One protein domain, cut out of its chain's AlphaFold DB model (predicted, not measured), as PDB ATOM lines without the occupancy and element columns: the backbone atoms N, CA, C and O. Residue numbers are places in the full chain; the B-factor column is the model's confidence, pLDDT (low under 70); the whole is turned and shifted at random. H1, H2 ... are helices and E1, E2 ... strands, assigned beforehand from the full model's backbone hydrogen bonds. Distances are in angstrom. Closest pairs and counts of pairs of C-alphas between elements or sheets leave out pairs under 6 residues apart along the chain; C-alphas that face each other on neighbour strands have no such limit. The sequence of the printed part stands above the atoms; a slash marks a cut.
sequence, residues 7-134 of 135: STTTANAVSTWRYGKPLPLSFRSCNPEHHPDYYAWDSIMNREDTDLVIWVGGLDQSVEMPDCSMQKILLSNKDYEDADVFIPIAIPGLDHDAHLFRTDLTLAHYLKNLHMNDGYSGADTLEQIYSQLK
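What this domain is: This is residues 7 to 134 of the 135 residues of an uncharacterized protein of Gammaproteobacteria bacterium (UniProt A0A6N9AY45). The domain is an open frame of small parts: a three-stranded parallel sheet, E1 E2 E3, makes one side, and across a gap stands the hairpin E4 E5 with the first residues of H1 packed on E4. The short H2 and the long unnamed stretch of residues 20 to 40 lie between H1 and E1, while H3 only grazes the sheet with its residues 122 to 126, and residues 127 to 134 stick out free. The printed part has 128 residues, with three named helices and five named strands in the order H1 H2 E1 E2 E3 E4 E5 H3; the class is mixed, helices and strands, with under half of the residues in named elements. The whole is compact by its radius of gyration of the C-alphas, 15.6 A, and spans 42 by 37 by 33 A.

Where its parts are: H1, residues 7 to 19, begins with C-alpha 7 at (-52.475, -0.866, 46.568) and is 17.9 A long. H2 is residues 41 to 45. E1, residues 52 to 57, is 16.3 A long and begins with C-alpha 52 at (-37.406, -10.762, 60.263). E2, residues 71 to 76, is 15.9 A long, and E3 is residues 85 to 88. E4 is residues 98 to 101 and E5 is residues 108 to 111. H3, residues 122 to 133, is 16.8 A long and ends with C-alpha 133 at (-33.746, -19.215, 48.775).

How they stand to each other: In the sheet E1 E2 E3, E1 and E3 are the edge strands. E1 and E2 are parallel at 14 degrees, with N 55 and O 73 within hydrogen-bond range at 2.8 A. E2 and E3 are parallel at 7 degrees, with N 87 and O 74 at 2.8 A. H3 only grazes this sheet; its closest C-alphas to E2 are those of Gly 122 and Leu 75, 6.9 A apart. E4 and E5 form a hairpin, antiparallel at 149 degrees, with N 109 and O 100 at 2.7 A. The closest C-alphas of H1 and E4 are those of Thr 10 and Phe 101, 5.1 A apart. H1 and H2 are not on the sheet E1 E2 E3, and H1 is apart from H2 and H3. In H1, H2 and H3 every O i to N i+4 pair is within hydrogen-bond range.

The domain as a whole: The two C-alphas farthest apart, those of Arg 47 and His 115, are 42.8 A from each other. The printed part has no cut. The links H1 to H2, 21 residues, and E1 to E2, 13 residues, are long. The mean pLDDT of the printed part is 90.0, and no printed residue is under 70.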
ATOM      1  N   SER A   7     -53.472   0.173  46.273       88.19
ATOM      2  CA  SER A   7     -52.475  -0.866  46.568       88.19
ATOM      3  C   SER A   7     -53.028  -1.950  47.498       88.19
ATOM      4  O   SER A   7     -52.952  -3.133  47.166       88.19
ATOM      5  N   THR A   8     -53.658  -1.570  48.614       89.25
ATOM      6  CA  THR A   8     -54.274  -2.523  49.560       89.25
ATOM      7  C   THR A   8     -55.438  -3.288  48.930       89.25
ATOM      8  O   THR A   8     -55.581  -4.494  49.146       89.25
ATOM      9  N   THR A   9     -56.235  -2.622  48.090       92.25
ATOM     10  CA  THR A   9     -57.321  -3.250  47.322       92.25
ATOM     11  C   THR A   9     -56.773  -4.288  46.341       92.25
ATOM     12  O   THR A   9     -57.250  -5.422  46.292       92.25
ATOM     13  N   THR A  10     -55.717  -3.928  45.606       93.31
ATOM     14  CA  THR A  10     -55.045  -4.817  44.649       93.31
ATOM     15  C   THR A  10     -54.444  -6.039  45.336       93.31
ATOM     16  O   THR A  10     -54.675  -7.160  44.891       93.31
ATOM     17  N   ALA A  11     -53.729  -5.849  46.447       92.69
ATOM     18  CA  ALA A  11     -53.114  -6.943  47.196       92.69
ATOM     19  C   ALA A  11     -54.158  -7.959  47.695       92.69
ATOM     20  O   ALA A  11     -53.979  -9.168  47.539       92.69
ATOM     21  N   ASN A  12     -55.293  -7.477  48.215       93.81
ATOM     22  CA  ASN A  12     -56.401  -8.336  48.634       93.81
ATOM     23  C   ASN A  12     -57.054  -9.085  47.463       93.81
ATOM     24  O   ASN A  12     -57.325 -10.282  47.588       93.81
ATOM     25  N   ALA A  13     -57.275  -8.421  46.324       94.94
ATOM     26  CA  ALA A  13     -57.843  -9.052  45.131       94.94
ATOM     27  C   ALA A  13     -56.941 -10.180  44.597       94.94
ATOM     28  O   ALA A  13     -57.410 -11.299  44.379       94.94
ATOM     29  N   VAL A  14     -55.636  -9.911  44.467       94.88
ATOM     30  CA  VAL A  14     -54.638 -10.890  44.006       94.88
ATOM     31  C   VAL A  14     -54.538 -12.071  44.972       94.88
ATOM     32  O   VAL A  14     -54.555 -13.223  44.540       94.88
ATOM     33  N   SER A  15     -54.474 -11.805  46.281       95.75
ATOM     34  CA  SER A  15     -54.469 -12.851  47.311       95.75
ATOM     35  C   SER A  15     -55.698 -13.753  47.193       95.75
ATOM     36  O   SER A  15     -55.584 -14.980  47.198       95.75
ATOM     37  N   THR A  16     -56.871 -13.144  47.005       95.38
ATOM     38  CA  THR A  16     -58.143 -13.863  46.921       95.38
ATOM     39  C   THR A  16     -58.190 -14.795  45.715       95.38
ATOM     40  O   THR A  16     -58.539 -15.957  45.888       95.38
ATOM     41  N   TRP A  17     -57.797 -14.360  44.510       94.94
ATOM     42  CA  TRP A  17     -57.807 -15.283  43.365       94.94
ATOM     43  C   TRP A  17     -56.700 -16.338  43.444       94.94
ATOM     44  O   TRP A  17     -56.861 -17.425  42.897       94.94
ATOM     45  N   ARG A  18     -55.552 -16.023  44.067       95.94
ATOM     46  CA  ARG A  18     -54.372 -16.905  44.039       95.94
ATOM     47  C   ARG A  18     -54.447 -17.990  45.103       95.94
ATOM     48  O   ARG A  18     -54.012 -19.110  44.856       95.94
ATOM     49  N   TYR A  19     -55.005 -17.655  46.262       95.69
ATOM     50  CA  TYR A  19     -55.032 -18.515  47.446       95.69
ATOM     51  C   TYR A  19     -56.445 -18.779  47.980       95.69
ATOM     52  O   TYR A  19     -56.606 -19.509  48.956       95.69
ATOM     53  N   GLY A  20     -57.478 -18.188  47.370       95.81
ATOM     54  CA  GLY A  20     -58.872 -18.329  47.798       95.81
ATOM     55  C   GLY A  20     -59.241 -17.508  49.037       95.81
ATOM     56  O   GLY A  20     -60.343 -17.671  49.556       95.81
ATOM     57  N   LYS A  21     -58.332 -16.665  49.548       95.44
ATOM     58  CA  LYS A  21     -58.498 -15.914  50.803       95.44
ATOM     59  C   LYS A  21     -57.853 -14.516  50.716       95.44
ATOM     60  O   LYS A  21     -56.792 -14.390  50.095       95.44
ATOM     61  N   PRO A  22     -58.457 -13.476  51.318       95.19
ATOM     62  CA  PRO A  22     -57.864 -12.140  51.367       95.19
ATOM     63  C   PRO A  22     -56.719 -12.072  52.389       95.19
ATOM     64  O   PRO A  22     -56.503 -13.004  53.164       95.19
ATOM     65  N   LEU A  23     -55.984 -10.961  52.396       94.06
ATOM     66  CA  LEU A  23     -54.970 -10.696  53.415       94.06
ATOM     67  C   LEU A  23     -55.631 -10.345  54.764       94.06
ATOM     68  O   LEU A  23     -56.773  -9.882  54.783       94.06
ATOM     69  N   PRO A  24     -54.922 -10.517  55.895       94.44
ATOM     70  CA  PRO A  24     -53.596 -11.129  56.032       94.44
ATOM     71  C   PRO A  24     -53.637 -12.663  55.913       94.44
ATOM     72  O   PRO A  24     -54.646 -13.296  56.235       94.44
ATOM     73  N   LEU A  25     -52.530 -13.255  55.451       94.75
ATOM     74  CA  LEU A  25     -52.361 -14.703  55.297       94.75
ATOM     75  C   LEU A  25     -51.082 -15.197  55.967       94.75
ATOM     76  O   LEU A  25     -50.067 -14.506  55.952       94.75
ATOM     77  N   SER A  26     -51.120 -16.430  56.468       94.38
ATOM     78  CA  SER A  26     -49.934 -17.183  56.871       94.38
ATOM     79  C   SER A  26     -49.745 -18.414  55.994       94.38
ATOM     80  O   SER A  26     -50.709 -19.091  55.644       94.38
ATOM     81  N   PHE A  27     -48.486 -18.714  55.679       93.12
ATOM     82  CA  PHE A  27     -48.059 -19.916  54.956       93.12
ATOM     83  C   PHE A  27     -47.213 -20.844  55.845       93.12
ATOM     84  O   PHE A  27     -46.417 -21.635  55.345       93.12
ATOM     85  N   ARG A  28     -47.331 -20.712  57.177       89.88
ATOM     86  CA  ARG A  28     -46.547 -21.502  58.142       89.88
ATOM     87  C   ARG A  28     -46.946 -22.975  58.134       89.88
ATOM     88  O   ARG A  28     -46.082 -23.845  58.207       89.88
ATOM     89  N   SER A  29     -48.243 -23.256  58.062       85.19
ATOM     90  CA  SER A  29     -48.707 -24.563  57.613       85.19
ATOM     91  C   SER A  29     -48.663 -24.547  56.086       85.19
ATOM     92  O   SER A  29     -48.864 -23.503  55.473       85.19
ATOM     93  N   CYS A  30     -48.389 -25.675  55.431       85.38
ATOM     94  CA  CYS A  30     -48.258 -25.743  53.966       85.38
ATOM     95  C   CYS A  30     -49.517 -25.296  53.176       85.38
ATOM     96  O   CYS A  30     -49.538 -25.413  51.954       85.38
ATOM     97  N   ASN A  31     -50.563 -24.811  53.854       90.12
ATOM     98  CA  ASN A  31     -51.782 -24.243  53.301       90.12
ATOM     99  C   ASN A  31     -51.964 -22.789  53.783       90.12
ATOM    100  O   ASN A  31     -51.679 -22.494  54.939       90.12
ATOM    101  N   PRO A  32     -52.516 -21.886  52.953       93.75
ATOM    102  CA  PRO A  32     -52.783 -20.510  53.364       93.75
ATOM    103  C   PRO A  32     -53.846 -20.435  54.478       93.75
ATOM    104  O   PRO A  32     -55.022 -20.781  54.286       93.75
ATOM    105  N   GLU A  33     -53.450 -19.929  55.641       95.38
ATOM    106  CA  GLU A  33     -54.310 -19.671  56.797       95.38
ATOM    107  C   GLU A  33     -54.716 -18.198  56.847       95.38
ATOM    108  O   GLU A  33     -53.893 -17.309  56.644       95.38
ATOM    109  N   HIS A  34     -55.994 -17.933  57.124       94.88
ATOM    110  CA  HIS A  34     -56.541 -16.579  57.208       94.88
ATOM    111  C   HIS A  34     -57.207 -16.388  58.563       94.88
ATOM    112  O   HIS A  34     -58.285 -16.930  58.814       94.88
ATOM    113  N   HIS A  35     -56.548 -15.613  59.417       94.50
ATOM    114  CA  HIS A  35     -57.024 -15.216  60.735       94.50
ATOM    115  C   HIS A  35     -56.733 -13.719  60.912       94.50
ATOM    116  O   HIS A  35     -55.647 -13.379  61.381       94.50
ATOM    117  N   PRO A  36     -57.656 -12.822  60.504       92.81
ATOM    118  CA  PRO A  36     -57.421 -11.377  60.442       92.81
ATOM    119  C   PRO A  36     -56.851 -10.775  61.721       92.81
ATOM    120  O   PRO A  36     -55.874 -10.043  61.655       92.81
ATOM    121  N   ASP A  37     -57.410 -11.133  62.877       93.19
ATOM    122  CA  ASP A  37     -56.993 -10.574  64.168       93.19
ATOM    123  C   ASP A  37     -55.654 -11.150  64.653       93.19
ATOM    124  O   ASP A  37     -54.897 -10.501  65.373       93.19
ATOM    125  N   TYR A  38     -55.348 -12.385  64.257       92.19
ATOM    126  CA  TYR A  38     -54.151 -13.099  64.697       92.19
ATOM    127  C   TYR A  38     -52.930 -12.793  63.822       92.19
ATOM    128  O   TYR A  38     -51.816 -12.715  64.333       92.19
ATOM    129  N   TYR A  39     -53.137 -12.598  62.515       93.00
ATOM    130  CA  TYR A  39     -52.096 -12.204  61.560       93.00
ATOM    131  C   TYR A  39     -52.121 -10.709  61.222       93.00
ATOM    132  O   TYR A  39     -51.452 -10.279  60.282       93.00
ATOM    133  N   ALA A  40     -52.900  -9.903  61.949       90.56
ATOM    134  CA  ALA A  40     -52.775  -8.455  61.882       90.56
ATOM    135  C   ALA A  40     -51.344  -8.062  62.261       90.56
ATOM    136  O   ALA A  40     -50.791  -8.602  63.219       90.56
ATOM    137  N   TRP A  41     -50.764  -7.110  61.529       86.62
ATOM    138  CA  TRP A  41     -49.380  -6.681  61.738       86.62
ATOM    139  C   TRP A  41     -49.130  -6.263  63.198       86.62
ATOM    140  O   TRP A  41     -48.188  -6.755  63.808       86.62
ATOM    141  N   ASP A  42     -50.037  -5.476  63.790       87.94
ATOM    142  CA  ASP A  42     -49.995  -5.067  65.200       87.94
ATOM    143  C   ASP A  42     -49.939  -6.278  66.144       87.94
ATOM    144  O   ASP A  42     -49.185  -6.310  67.113       87.94
ATOM    145  N   SER A  43     -50.751  -7.300  65.865       90.44
ATOM    146  CA  SER A  43     -50.828  -8.514  66.680       90.44
ATOM    147  C   SER A  43     -49.541  -9.330  66.576       90.44
ATOM    148  O   SER A  43     -49.030  -9.793  67.590       90.44
ATOM    149  N   ILE A  44     -48.980  -9.457  65.370       89.94
ATOM    150  CA  ILE A  44     -47.706 -10.146  65.125       89.94
ATOM    151  C   ILE A  44     -46.557  -9.439  65.858       89.94
ATOM    152  O   ILE A  44     -45.802 -10.091  66.574       89.94
ATOM    153  N   MET A  45     -46.461  -8.111  65.756       87.19
ATOM    154  CA  MET A  45     -45.382  -7.354  66.404       87.19
ATOM    155  C   MET A  45     -45.421  -7.470  67.930       87.19
ATOM    156  O   MET A  45     -44.378  -7.596  68.564       87.19
ATOM    157  N   ASN A  46     -46.615  -7.515  68.526       88.25
ATOM    158  CA  ASN A  46     -46.780  -7.651  69.977       88.25
ATOM    159  C   ASN A  46     -46.449  -9.048  70.526       88.25
ATOM    160  O   ASN A  46     -46.385  -9.227  71.742       88.25
ATOM    161  N   ARG A  47     -46.305 -10.061  69.666       89.12
ATOM    162  CA  ARG A  47     -46.086 -11.451  70.091       89.12
ATOM    163  C   ARG A  47     -44.618 -11.837  70.202       89.12
ATOM    164  O   ARG A  47     -44.346 -12.920  70.713       89.12
ATOM    165  N   GLU A  48     -43.710 -10.978  69.735       82.62
ATOM    166  CA  GLU A  48     -42.255 -11.198  69.759       82.62
ATOM    167  C   GLU A  48     -41.823 -12.539  69.121       82.62
ATOM    168  O   GLU A  48     -40.758 -13.073  69.421       82.62
ATOM    169  N   ASP A  49     -42.643 -13.106  68.226       86.00
ATOM    170  CA  ASP A  49     -42.392 -14.383  67.542       86.00
ATOM    171  C   ASP A  49     -41.906 -14.208  66.096       86.00
ATOM    172  O   ASP A  49     -41.835 -15.178  65.340       86.00
ATOM    173  N   THR A  50     -41.571 -12.973  65.724       91.12
ATOM    174  CA  THR A  50     -41.036 -12.590  64.417       91.12
ATOM    175  C   THR A  50     -39.562 -12.238  64.557       91.12
ATOM    176  O   THR A  50     -39.188 -11.443  65.413       91.12
ATOM    177  N   ASP A  51     -38.730 -12.829  63.712       93.25
ATOM    178  CA  ASP A  51     -37.284 -12.612  63.637       93.25
ATOM    179  C   ASP A  51     -36.894 -11.604  62.542       93.25
ATOM    180  O   ASP A  51     -35.934 -10.849  62.707       93.25
ATOM    181  N   LEU A  52     -37.663 -11.570  61.451       92.62
ATOM    182  CA  LEU A  52     -37.406 -10.762  60.263       92.62
ATOM    183  C   LEU A  52     -38.689 -10.124  59.714       92.62
ATOM    184  O   LEU A  52     -39.718 -10.781  59.554       92.62
ATOM    185  N   VAL A  53     -38.586  -8.854  59.327       92.31
ATOM    186  CA  VAL A  53     -39.635  -8.092  58.648       92.31
ATOM    187  C   VAL A  53     -39.147  -7.670  57.271       92.31
ATOM    188  O   VAL A  53     -38.073  -7.090  57.126       92.31
ATOM    189  N   ILE A  54     -39.964  -7.934  56.250       92.75
ATOM    190  CA  ILE A  54     -39.748  -7.418  54.897       92.75
ATOM    191  C   ILE A  54     -40.814  -6.361  54.622       92.75
ATOM    192  O   ILE A  54     -41.994  -6.684  54.472       92.75
ATOM    193  N   TRP A  55     -40.401  -5.097  54.556       91.31
ATOM    194  CA  TRP A  55     -41.272  -3.976  54.224       91.31
ATOM    195  C   TRP A  55     -41.248  -3.709  52.721       91.31
ATOM    196  O   TRP A  55     -40.187  -3.465  52.152       91.31
ATOM    197  N   VAL A  56     -42.413  -3.727  52.072       90.62
ATOM    198  CA  VAL A  56     -42.538  -3.478  50.627       90.62
ATOM    199  C   VAL A  56     -43.400  -2.241  50.396       90.62
ATOM    200  O   VAL A  56     -44.619  -2.287  50.554       90.62
ATOM    201  N   GLY A  57     -42.765  -1.139  49.994       85.12
ATOM    202  CA  GLY A  57     -43.396   0.173  49.840       85.12
ATOM    203  C   GLY A  57     -42.969   0.880  48.555       85.12
ATOM    204  O   GLY A  57     -42.105   1.746  48.578       85.12
ATOM    205  N   GLY A  58     -43.572   0.520  47.417       71.88
ATOM    206  CA  GLY A  58     -43.218   1.109  46.113       71.88
ATOM    207  C   GLY A  58     -44.115   2.257  45.630       71.88
ATOM    208  O   GLY A  58     -43.706   3.016  44.757       71.88
ATOM    209  N   LEU A  59     -45.339   2.387  46.159       81.00
ATOM    210  CA  LEU A  59     -46.358   3.303  45.615       81.00
ATOM    211  C   LEU A  59     -46.922   4.275  46.655       81.00
ATOM    212  O   LEU A  59     -46.972   5.476  46.409       81.00
ATOM    213  N   ASP A  60     -47.377   3.759  47.793       76.12
ATOM    214  CA  ASP A  60     -47.909   4.580  48.875       76.12
ATOM    215  C   ASP A  60     -46.829   4.760  49.942       76.12
ATOM    216  O   ASP A  60     -46.481   3.808  50.636       76.12
ATOM    217  N   GLN A  61     -46.286   5.974  50.036       73.00
ATOM    218  CA  GLN A  61     -45.285   6.348  51.040       73.00
ATOM    219  C   GLN A  61     -45.907   7.006  52.282       73.00
ATOM    220  O   GLN A  61     -45.176   7.470  53.153       73.00
ATOM    221  N   SER A  62     -47.241   7.104  52.366       74.44
ATOM    222  CA  SER A  62     -47.909   7.676  53.546       74.44
ATOM    223  C   SER A  62     -47.860   6.749  54.760       74.44
ATOM    224  O   SER A  62     -48.048   7.201  55.888       74.44
ATOM    225  N   VAL A  63     -47.596   5.462  54.528       73.81
ATOM    226  CA  VAL A  63     -47.392   4.467  55.574       73.81
ATOM    227  C   VAL A  63     -45.895   4.297  55.778       73.81
ATOM    228  O   VAL A  63     -45.187   3.806  54.898       73.81
ATOM    229  N   GLU A  64     -45.418   4.731  56.937       76.38
ATOM    230  CA  GLU A  64     -44.032   4.526  57.343       76.38
ATOM    231  C   GLU A  64     -43.827   3.097  57.848       76.38
ATOM    232  O   GLU A  64     -44.754   2.453  58.349       76.38
ATOM    233  N   MET A  65     -42.598   2.604  57.697       78.31
ATOM    234  CA  MET A  65     -42.194   1.338  58.292       78.31
ATOM    235  C   MET A  65     -42.369   1.434  59.819       78.31
ATOM    236  O   MET A  65     -41.914   2.417  60.408       78.31
ATOM    237  N   PRO A  66     -43.039   0.465  60.469       76.50
ATOM    238  CA  PRO A  66     -43.228   0.500  61.912       76.50
ATOM    239  C   PRO A  66     -41.885   0.366  62.634       76.50
ATOM    240  O   PRO A  66     -41.037  -0.437  62.238       76.50
ATOM    241  N   ASP A  67     -41.734   1.120  63.723       81.75
ATOM    242  CA  ASP A  67     -40.612   0.967  64.645       81.75
ATOM    243  C   ASP A  67     -40.706  -0.414  65.308       81.75
ATOM    244  O   ASP A  67     -41.639  -0.709  66.062       81.75
ATOM    245  N   CYS A  68     -39.786  -1.296  64.937       82.94
ATOM    246  CA  CYS A  68     -39.704  -2.651  65.454       82.94
ATOM    247  C   CYS A  68     -38.241  -3.061  65.649       82.94
ATOM    248  O   CYS A  68     -37.334  -2.591  64.955       82.94
ATOM    249  N   SER A  69     -38.021  -3.934  66.634       85.88
ATOM    250  CA  SER A  69     -36.695  -4.389  67.071       85.88
ATOM    251  C   SER A  69     -36.152  -5.577  66.270       85.88
ATOM    252  O   SER A  69     -35.003  -5.973  66.464       85.88
ATOM    253  N   MET A  70     -36.977  -6.165  65.404       90.31
ATOM    254  CA  MET A  70     -36.618  -7.268  64.516       90.31
ATOM    255  C   MET A  70     -35.681  -6.796  63.398       90.31
ATOM    256  O   MET A  70     -35.591  -5.601  63.122       90.31
ATOM    257  N   GLN A  71     -35.032  -7.741  62.709       93.25
ATOM    258  CA  GLN A  71     -34.285  -7.410  61.495       93.25
ATOM    259  C   GLN A  71     -35.240  -6.887  60.415       93.25
ATOM    260  O   GLN A  71     -36.327  -7.439  60.223       93.25
ATOM    261  N   LYS A  72     -34.835  -5.843  59.694       92.50
ATOM    262  CA  LYS A  72     -35.668  -5.113  58.733       92.50
ATOM    263  C   LYS A  72     -35.012  -5.086  57.357       92.50
ATOM    264  O   LYS A  72     -33.966  -4.473  57.156       92.50
ATOM    265  N   ILE A  73     -35.671  -5.711  56.385       93.62
ATOM    266  CA  ILE A  73     -35.349  -5.566  54.963       93.62
ATOM    267  C   ILE A  73     -36.385  -4.638  54.336       93.62
ATOM    268  O   ILE A  73     -37.583  -4.919  54.348       93.62
ATOM    269  N   LEU A  74     -35.916  -3.547  53.751       93.00
ATOM    270  CA  LEU A  74     -36.732  -2.518  53.129       93.00
ATOM    271  C   LEU A  74     -36.620  -2.590  51.604       93.00
ATOM    272  O   LEU A  74     -35.544  -2.394  51.046       93.00
ATOM    273  N   LEU A  75     -37.748  -2.810  50.929       92.88
ATOM    274  CA  LEU A  75     -37.903  -2.689  49.478       92.88
ATOM    275  C   LEU A  75     -38.743  -1.445  49.192       92.88
ATOM    276  O   LEU A  75     -39.973  -1.471  49.304       92.88
ATOM    277  N   SER A  76     -38.084  -0.341  48.851       91.12
ATOM    278  CA  SER A  76     -38.739   0.960  48.678       91.12
ATOM    279  C   SER A  76     -37.997   1.834  47.669       91.12
ATOM    280  O   SER A  76     -36.818   1.638  47.403       91.12
ATOM    281  N   ASN A  77     -38.685   2.814  47.092       88.06
ATOM    282  CA  ASN A  77     -38.079   3.875  46.273       88.06
ATOM    283  C   ASN A  77     -37.494   5.020  47.130       88.06
ATOM    284  O   ASN A  77     -36.822   5.912  46.613       88.06
ATOM    285  N   LYS A  78     -37.771   5.004  48.435       85.00
ATOM    286  CA  LYS A  78     -37.284   5.943  49.441       85.00
ATOM    287  C   LYS A  78     -36.568   5.167  50.537       85.00
ATOM    288  O   LYS A  78     -37.129   4.206  51.068       85.00
ATOM    289  N   ASP A  79     -35.363   5.614  50.861       80.06
ATOM    290  CA  ASP A  79     -34.579   5.070  51.963       80.06
ATOM    291  C   ASP A  79     -35.156   5.526  53.313       80.06
ATOM    292  O   ASP A  79     -35.569   6.681  53.469       80.06
ATOM    293  N   TYR A  80     -35.187   4.608  54.275       76.25
ATOM    294  CA  TYR A  80     -35.497   4.886  55.672       76.25
ATOM    295  C   TYR A  80     -34.272   4.460  56.485       76.25
ATOM    296  O   TYR A  80     -33.887   3.295  56.444       76.25
ATOM    297  N   GLU A  81     -33.684   5.391  57.245       74.31
ATOM    298  CA  GLU A  81     -32.383   5.213  57.924       74.31
ATOM    299  C   GLU A  81     -32.325   4.038  58.923       74.31
ATOM    300  O   GLU A  81     -31.242   3.642  59.339       74.31
ATOM    301  N   ASP A  82     -33.474   3.479  59.309       84.12
ATOM    302  CA  ASP A  82     -33.610   2.427  60.323       84.12
ATOM    303  C   ASP A  82     -33.748   1.002  59.735       84.12
ATOM    304  O   ASP A  82     -34.085   0.057  60.443       84.12
ATOM    305  N   ALA A  83     -33.527   0.806  58.430       89.94
ATOM    306  CA  ALA A  83     -33.512  -0.532  57.830       89.94
ATOM    307  C   ALA A  83     -32.118  -1.183  57.913       89.94
ATOM    308  O   ALA A  83     -31.114  -0.553  57.589       89.94
ATOM    309  N   ASP A  84     -32.046  -2.475  58.258       93.69
ATOM    310  CA  ASP A  84     -30.782  -3.231  58.232       93.69
ATOM    311  C   ASP A  84     -30.287  -3.461  56.798       93.69
ATOM    312  O   ASP A  84     -29.085  -3.482  56.526       93.69
ATOM    313  N   VAL A  85     -31.225  -3.654  55.867       93.56
ATOM    314  CA  VAL A  85     -30.946  -3.797  54.437       93.56
ATOM    315  C   VAL A  85     -31.937  -2.958  53.650       93.56
ATOM    316  O   VAL A  85     -33.138  -3.216  53.686       93.56
ATOM    317  N   PHE A  86     -31.426  -2.005  52.877       93.44
ATOM    318  CA  PHE A  86     -32.214  -1.233  51.925       93.44
ATOM    319  C   PHE A  86     -31.973  -1.725  50.494       93.44
ATOM    320  O   PHE A  86     -30.838  -1.772  50.018       93.44
ATOM    321  N   ILE A  87     -33.055  -2.084  49.804       93.44
ATOM    322  CA  ILE A  87     -33.056  -2.462  48.393       93.44
ATOM    323  C   ILE A  87     -33.940  -1.465  47.634       93.44
ATOM    324  O   ILE A  87     -35.167  -1.493  47.791       93.44
ATOM    325  N   PRO A  88     -33.355  -0.589  46.799       92.44
ATOM    326  CA  PRO A  88     -34.132   0.363  46.028       92.44
ATOM    327  C   PRO A  88     -34.970  -0.362  44.972       92.44
ATOM    328  O   PRO A  88     -34.442  -1.163  44.197       92.44
ATOM    329  N   ILE A  89     -36.268  -0.059  44.922       93.12
ATOM    330  CA  ILE A  89     -37.184  -0.573  43.893       93.12
ATOM    331  C   ILE A  89     -37.772   0.564  43.061       93.12
ATOM    332  O   ILE A  89     -37.993   1.674  43.544       93.12
ATOM    333  N   ALA A  90     -38.042   0.258  41.799       93.38
ATOM    334  CA  ALA A  90     -38.655   1.151  40.832       93.38
ATOM    335  C   ALA A  90     -40.135   1.436  41.153       93.38
ATOM    336  O   ALA A  90     -40.827   0.616  41.767       93.38
ATOM    337  N   ILE A  91     -40.632   2.598  40.721       92.50
ATOM    338  CA  ILE A  91     -41.998   3.053  40.997       92.50
ATOM    339  C   ILE A  91     -42.963   2.543  39.911       92.50
ATOM    340  O   ILE A  91     -42.800   2.884  38.730       92.50
ATOM    341  N   PRO A  92     -44.017   1.787  40.273       92.44
ATOM    342  CA  PRO A  92     -44.994   1.295  39.307       92.44
ATOM    343  C   PRO A  92     -45.755   2.453  38.653       92.44
ATOM    344  O   PRO A  92     -46.298   3.321  39.336       92.44
ATOM    345  N   GLY A  93     -45.827   2.451  37.322       91.62
ATOM    346  CA  GLY A  93     -46.456   3.517  36.540       91.62
ATOM    347  C   GLY A  93     -45.586   4.746  36.281       91.62
ATOM    348  O   GLY A  93     -46.063   5.677  35.640       91.62
ATOM    349  N   LEU A  94     -44.336   4.762  36.757       92.19
ATOM    350  CA  LEU A  94     -43.334   5.764  36.377       92.19
ATOM    351  C   LEU A  94     -42.122   5.111  35.712       92.19
ATOM    352  O   LEU A  94     -41.717   5.552  34.640       92.19
ATOM    353  N   ASP A  95     -41.596   4.054  36.329       92.62
ATOM    354  CA  ASP A  95     -40.352   3.384  35.927       92.62
ATOM    355  C   ASP A  95     -40.600   2.004  35.294       92.62
ATOM    356  O   ASP A  95     -39.773   1.494  34.540       92.62
ATOM    357  N   HIS A  96     -41.755   1.389  35.573       93.00
ATOM    358  CA  HIS A  96     -42.177   0.127  34.966       93.00
ATOM    359  C   HIS A  96     -43.703   0.031  34.836       93.00
ATOM    360  O   HIS A  96     -44.453   0.731  35.521       93.00
ATOM    361  N   ASP A  97     -44.171  -0.850  33.951       94.25
ATOM    362  CA  ASP A  97     -45.599  -1.120  33.774       94.25
ATOM    363  C   ASP A  97     -46.181  -1.859  34.990       94.25
ATOM    364  O   ASP A  97     -45.513  -2.692  35.610       94.25
ATOM    365  N   ALA A  98     -47.438  -1.578  35.341       93.38
ATOM    366  CA  ALA A  98     -48.112  -2.210  36.475       93.38
ATOM    367  C   ALA A  98     -49.640  -2.247  36.319       93.38
ATOM    368  O   ALA A  98     -50.217  -1.606  35.443       93.38
ATOM    369  N   HIS A  99     -50.309  -2.980  37.212       93.88
ATOM    370  CA  HIS A  99     -51.768  -3.003  37.317       93.88
ATOM    371  C   HIS A  99     -52.206  -2.616  38.729       93.88
ATOM    372  O   HIS A  99     -51.662  -3.131  39.705       93.88
ATOM    373  N   LEU A 100     -53.225  -1.763  38.835       93.06
ATOM    374  CA  LEU A 100     -53.890  -1.445  40.099       93.06
ATOM    375  C   LEU A 100     -55.401  -1.545  39.954       93.06
ATOM    376  O   LEU A 100     -55.996  -0.948  39.059       93.06
ATOM    377  N   PHE A 101     -56.047  -2.233  40.880       92.62
ATOM    378  CA  PHE A 101     -57.495  -2.206  40.991       92.62
ATOM    379  C   PHE A 101     -57.963  -0.877  41.572       92.62
ATOM    380  O   PHE A 101     -57.399  -0.357  42.539       92.62
ATOM    381  N   ARG A 102     -59.034  -0.334  40.986       90.31
ATOM    382  CA  ARG A 102     -59.797   0.737  41.629       90.31
ATOM    383  C   ARG A 102     -60.329   0.233  42.973       90.31
ATOM    384  O   ARG A 102     -60.606  -0.954  43.124       90.31
ATOM    385  N   THR A 103     -60.489   1.133  43.935       91.31
ATOM    386  CA  THR A 103     -60.867   0.809  45.322       91.31
ATOM    387  C   THR A 103     -62.232   0.132  45.471       91.31
ATOM    388  O   THR A 103     -62.466  -0.542  46.465       91.31
ATOM    389  N   ASP A 104     -63.120   0.254  44.484       90.81
ATOM    390  CA  ASP A 104     -64.407  -0.448  44.442       90.81
ATOM    391  C   ASP A 104     -64.368  -1.774  43.662       90.81
ATOM    392  O   ASP A 104     -65.412  -2.357  43.381       90.81
ATOM    393  N   LEU A 105     -63.167  -2.250  43.306       86.44
ATOM    394  CA  LEU A 105     -62.903  -3.521  42.624       86.44
ATOM    395  C   LEU A 105     -63.570  -3.680  41.248       86.44
ATOM    396  O   LEU A 105     -63.532  -4.767  40.677       86.44
ATOM    397  N   THR A 106     -64.141  -2.622  40.665       88.94
ATOM    398  CA  THR A 106     -64.874  -2.749  39.393       88.94
ATOM    399  C   THR A 106     -63.963  -2.881  38.177       88.94
ATOM    400  O   THR A 106     -64.395  -3.384  37.144       88.94
ATOM    401  N   LEU A 107     -62.736  -2.354  38.247       92.00
ATOM    402  CA  LEU A 107     -61.821  -2.293  37.106       92.00
ATOM    403  C   LEU A 107     -60.355  -2.279  37.556       92.00
ATOM    404  O   LEU A 107     -60.011  -1.654  38.564       92.00
ATOM    405  N   ALA A 108     -59.501  -2.940  36.774       93.31
ATOM    406  CA  ALA A 108     -58.049  -2.831  36.854       93.31
ATOM    407  C   ALA A 108     -57.553  -1.731  35.907       93.31
ATOM    408  O   ALA A 108     -57.827  -1.763  34.709       93.31
ATOM    409  N   HIS A 109     -56.813  -0.767  36.441       94.38
ATOM    410  CA  HIS A 109     -56.096   0.234  35.668       94.38
ATOM    411  C   HIS A 109     -54.723  -0.294  35.294       94.38
ATOM    412  O   HIS A 109     -53.976  -0.776  36.148       94.38
ATOM    413  N   TYR A 110     -54.388  -0.143  34.019       95.19
ATOM    414  CA  TYR A 110     -53.029  -0.307  33.542       95.19
ATOM    415  C   TYR A 110     -52.249   0.982  33.794       95.19
ATOM    416  O   TYR A 110     -52.630   2.052  33.313       95.19
ATOM    417  N   LEU A 111     -51.169   0.876  34.557       93.88
ATOM    418  CA  LEU A 111     -50.203   1.941  34.753       93.88
ATOM    419  C   LEU A 111     -49.074   1.748  33.750       93.88
ATOM    420  O   LEU A 111     -48.369   0.743  33.799       93.88
ATOM    421  N   LYS A 112     -48.921   2.707  32.840       94.25
ATOM    422  CA  LYS A 112     -47.899   2.657  31.798       94.25
ATOM    423  C   LYS A 112     -46.564   3.175  32.330       94.25
ATOM    424  O   LYS A 112     -46.541   4.204  32.996       94.25
ATOM    425  N   ASN A 113     -45.473   2.520  31.954       94.00
ATOM    426  CA  ASN A 113     -44.122   3.018  32.163       94.00
ATOM    427  C   ASN A 113     -43.924   4.386  31.479       94.00
ATOM    428  O   ASN A 113     -44.180   4.536  30.279       94.00
ATOM    429  N   LEU A 114     -43.464   5.380  32.241       93.56
ATOM    430  CA  LEU A 114     -43.110   6.706  31.728       93.56
ATOM    431  C   LEU A 114     -41.605   6.852  31.460       93.56
ATOM    432  O   LEU A 114     -41.184   7.909  30.998       93.56
ATOM    433  N   HIS A 115     -40.828   5.792  31.691       87.31
ATOM    434  CA  HIS A 115     -39.382   5.709  31.505       87.31
ATOM    435  C   HIS A 115     -38.630   6.783  32.296       87.31
ATOM    436  O   HIS A 115     -37.727   7.433  31.773       87.31
ATOM    437  N   MET A 116     -39.041   7.001  33.550       86.56
ATOM    438  CA  MET A 116     -38.388   7.977  34.425       86.56
ATOM    439  C   MET A 116     -37.018   7.476  34.904       86.56
ATOM    440  O   MET A 116     -36.074   8.263  34.915       86.56
ATOM    441  N   ASN A 117     -36.887   6.186  35.234       84.31
ATOM    442  CA  ASN A 117     -35.629   5.531  35.611       84.31
ATOM    443  C   ASN A 117     -35.587   4.052  35.173       84.31
ATOM    444  O   ASN A 117     -36.628   3.417  35.017       84.31
ATOM    445  N   ASP A 118     -34.377   3.485  35.077       80.88
ATOM    446  CA  ASP A 118     -34.124   2.078  34.715       80.88
ATOM    447  C   ASP A 118     -33.886   1.178  35.952       80.88
ATOM    448  O   ASP A 118     -32.847   0.529  36.092       80.88
ATOM    449  N   GLY A 119     -34.830   1.170  36.898       83.81
ATOM    450  CA  GLY A 119     -34.750   0.360  38.123       83.81
ATOM    451  C   GLY A 119     -35.431  -1.011  38.017       83.81
ATOM    452  O   GLY A 119     -36.302  -1.226  37.177       83.81
ATOM    453  N   TYR A 120     -35.083  -1.933  38.919       91.94
ATOM    454  CA  TYR A 120     -35.804  -3.204  39.064       91.94
ATOM    455  C   TYR A 120     -37.156  -2.986  39.741       91.94
ATOM    456  O   TYR A 120     -37.250  -2.249  40.727       91.94
ATOM    457  N   SER A 121     -38.207  -3.642  39.244       92.94
ATOM    458  CA  SER A 121     -39.501  -3.609  39.924       92.94
ATOM    459  C   SER A 121     -39.430  -4.371  41.249       92.94
ATOM    460  O   SER A 121     -38.639  -5.302  41.412       92.94
ATOM    461  N   GLY A 122     -40.321  -4.041  42.189       92.31
ATOM    462  CA  GLY A 122     -40.432  -4.818  43.428       92.31
ATOM    463  C   GLY A 122     -40.732  -6.304  43.180       92.31
ATOM    464  O   GLY A 122     -40.311  -7.151  43.963       92.31
ATOM    465  N   ALA A 123     -41.408  -6.635  42.073       92.56
ATOM    466  CA  ALA A 123     -41.652  -8.019  41.678       92.56
ATOM    467  C   ALA A 123     -40.359  -8.728  41.238       92.56
ATOM    468  O   ALA A 123     -40.085  -9.817  41.736       92.56
ATOM    469  N   ASP A 124     -39.546  -8.092  40.386       94.06
ATOM    470  CA  ASP A 124     -38.268  -8.653  39.919       94.06
ATOM    471  C   ASP A 124     -37.299  -8.866  41.088       94.06
ATOM    472  O   ASP A 124     -36.657  -9.909  41.199       94.06
ATOM    473  N   THR A 125     -37.223  -7.894  42.002       94.56
ATOM    474  CA  THR A 125     -36.406  -7.991  43.216       94.56
ATOM    475  C   THR A 125     -36.842  -9.166  44.091       94.56
ATOM    476  O   THR A 125     -36.003  -9.958  44.521       94.56
ATOM    477  N   LEU A 126     -38.147  -9.321  44.344       94.12
ATOM    478  CA  LEU A 126     -38.668 -10.436  45.142       94.12
ATOM    479  C   LEU A 126     -38.454 -11.791  44.459       94.12
ATOM    480  O   LEU A 126     -38.162 -12.773  45.142       94.12
ATOM    481  N   GLU A 127     -38.560 -11.862  43.132       94.75
ATOM    482  CA  GLU A 127     -38.262 -13.078  42.375       94.75
ATOM    483  C   GLU A 127     -36.781 -13.461  42.485       94.75
ATOM    484  O   GLU A 127     -36.465 -14.625  42.741       94.75
ATOM    485  N   GLN A 128     -35.874 -12.486  42.385       94.31
ATOM    486  CA  GLN A 128     -34.445 -12.722  42.582       94.31
ATOM    487  C   GLN A 128     -34.150 -13.221  43.998       94.31
ATOM    488  O   GLN A 128     -33.484 -14.246  44.140       94.31
ATOM    489  N   ILE A 129     -34.693 -12.580  45.038       94.12
ATOM    490  CA  ILE A 129     -34.543 -13.040  46.430       94.12
ATOM    491  C   ILE A 129     -35.055 -14.477  46.571       94.12
ATOM    492  O   ILE A 129     -34.357 -15.347  47.086       94.12
ATOM    493  N   TYR A 130     -36.250 -14.754  46.052       93.19
ATOM    494  CA  TYR A 130     -36.849 -16.082  46.117       93.19
ATOM    495  C   TYR A 130     -36.020 -17.149  45.385       93.19
ATOM    496  O   TYR A 130     -35.935 -18.284  45.856       93.19
ATOM    497  N   SER A 131     -35.371 -16.799  44.271       94.69
ATOM    498  CA  SER A 131     -34.488 -17.709  43.532       94.69
ATOM    499  C   SER A 131     -33.257 -18.131  44.338       94.69
ATOM    500  O   SER A 131     -32.833 -19.275  44.229       94.69
ATOM    501  N   GLN A 132     -32.733 -17.248  45.194       92.88
ATOM    502  CA  GLN A 132     -31.585 -17.540  46.059       92.88
ATOM    503  C   GLN A 132     -31.964 -18.405  47.268       92.88
ATOM    504  O   GLN A 132     -31.115 -19.092  47.825       92.88
ATOM    505  N   LEU A 133     -33.237 -18.386  47.676       90.81
ATOM    506  CA  LEU A 133     -33.746 -19.215  48.775       90.81
ATOM    507  C   LEU A 133     -34.051 -20.654  48.340       90.81
ATOM    508  O   LEU A 133     -34.133 -21.552  49.179       90.81
ATOM    509  N   LYS A 134     -34.233 -20.884  47.035       75.31
ATOM    510  CA  LYS A 134     -34.339 -22.225  46.461       75.31
ATOM    511  C   LYS A 134     -32.942 -22.817  46.285       75.31
ATOM    512  O   LYS A 134     -32.374 -22.746  45.199       75.31
TER     513      LYS A 134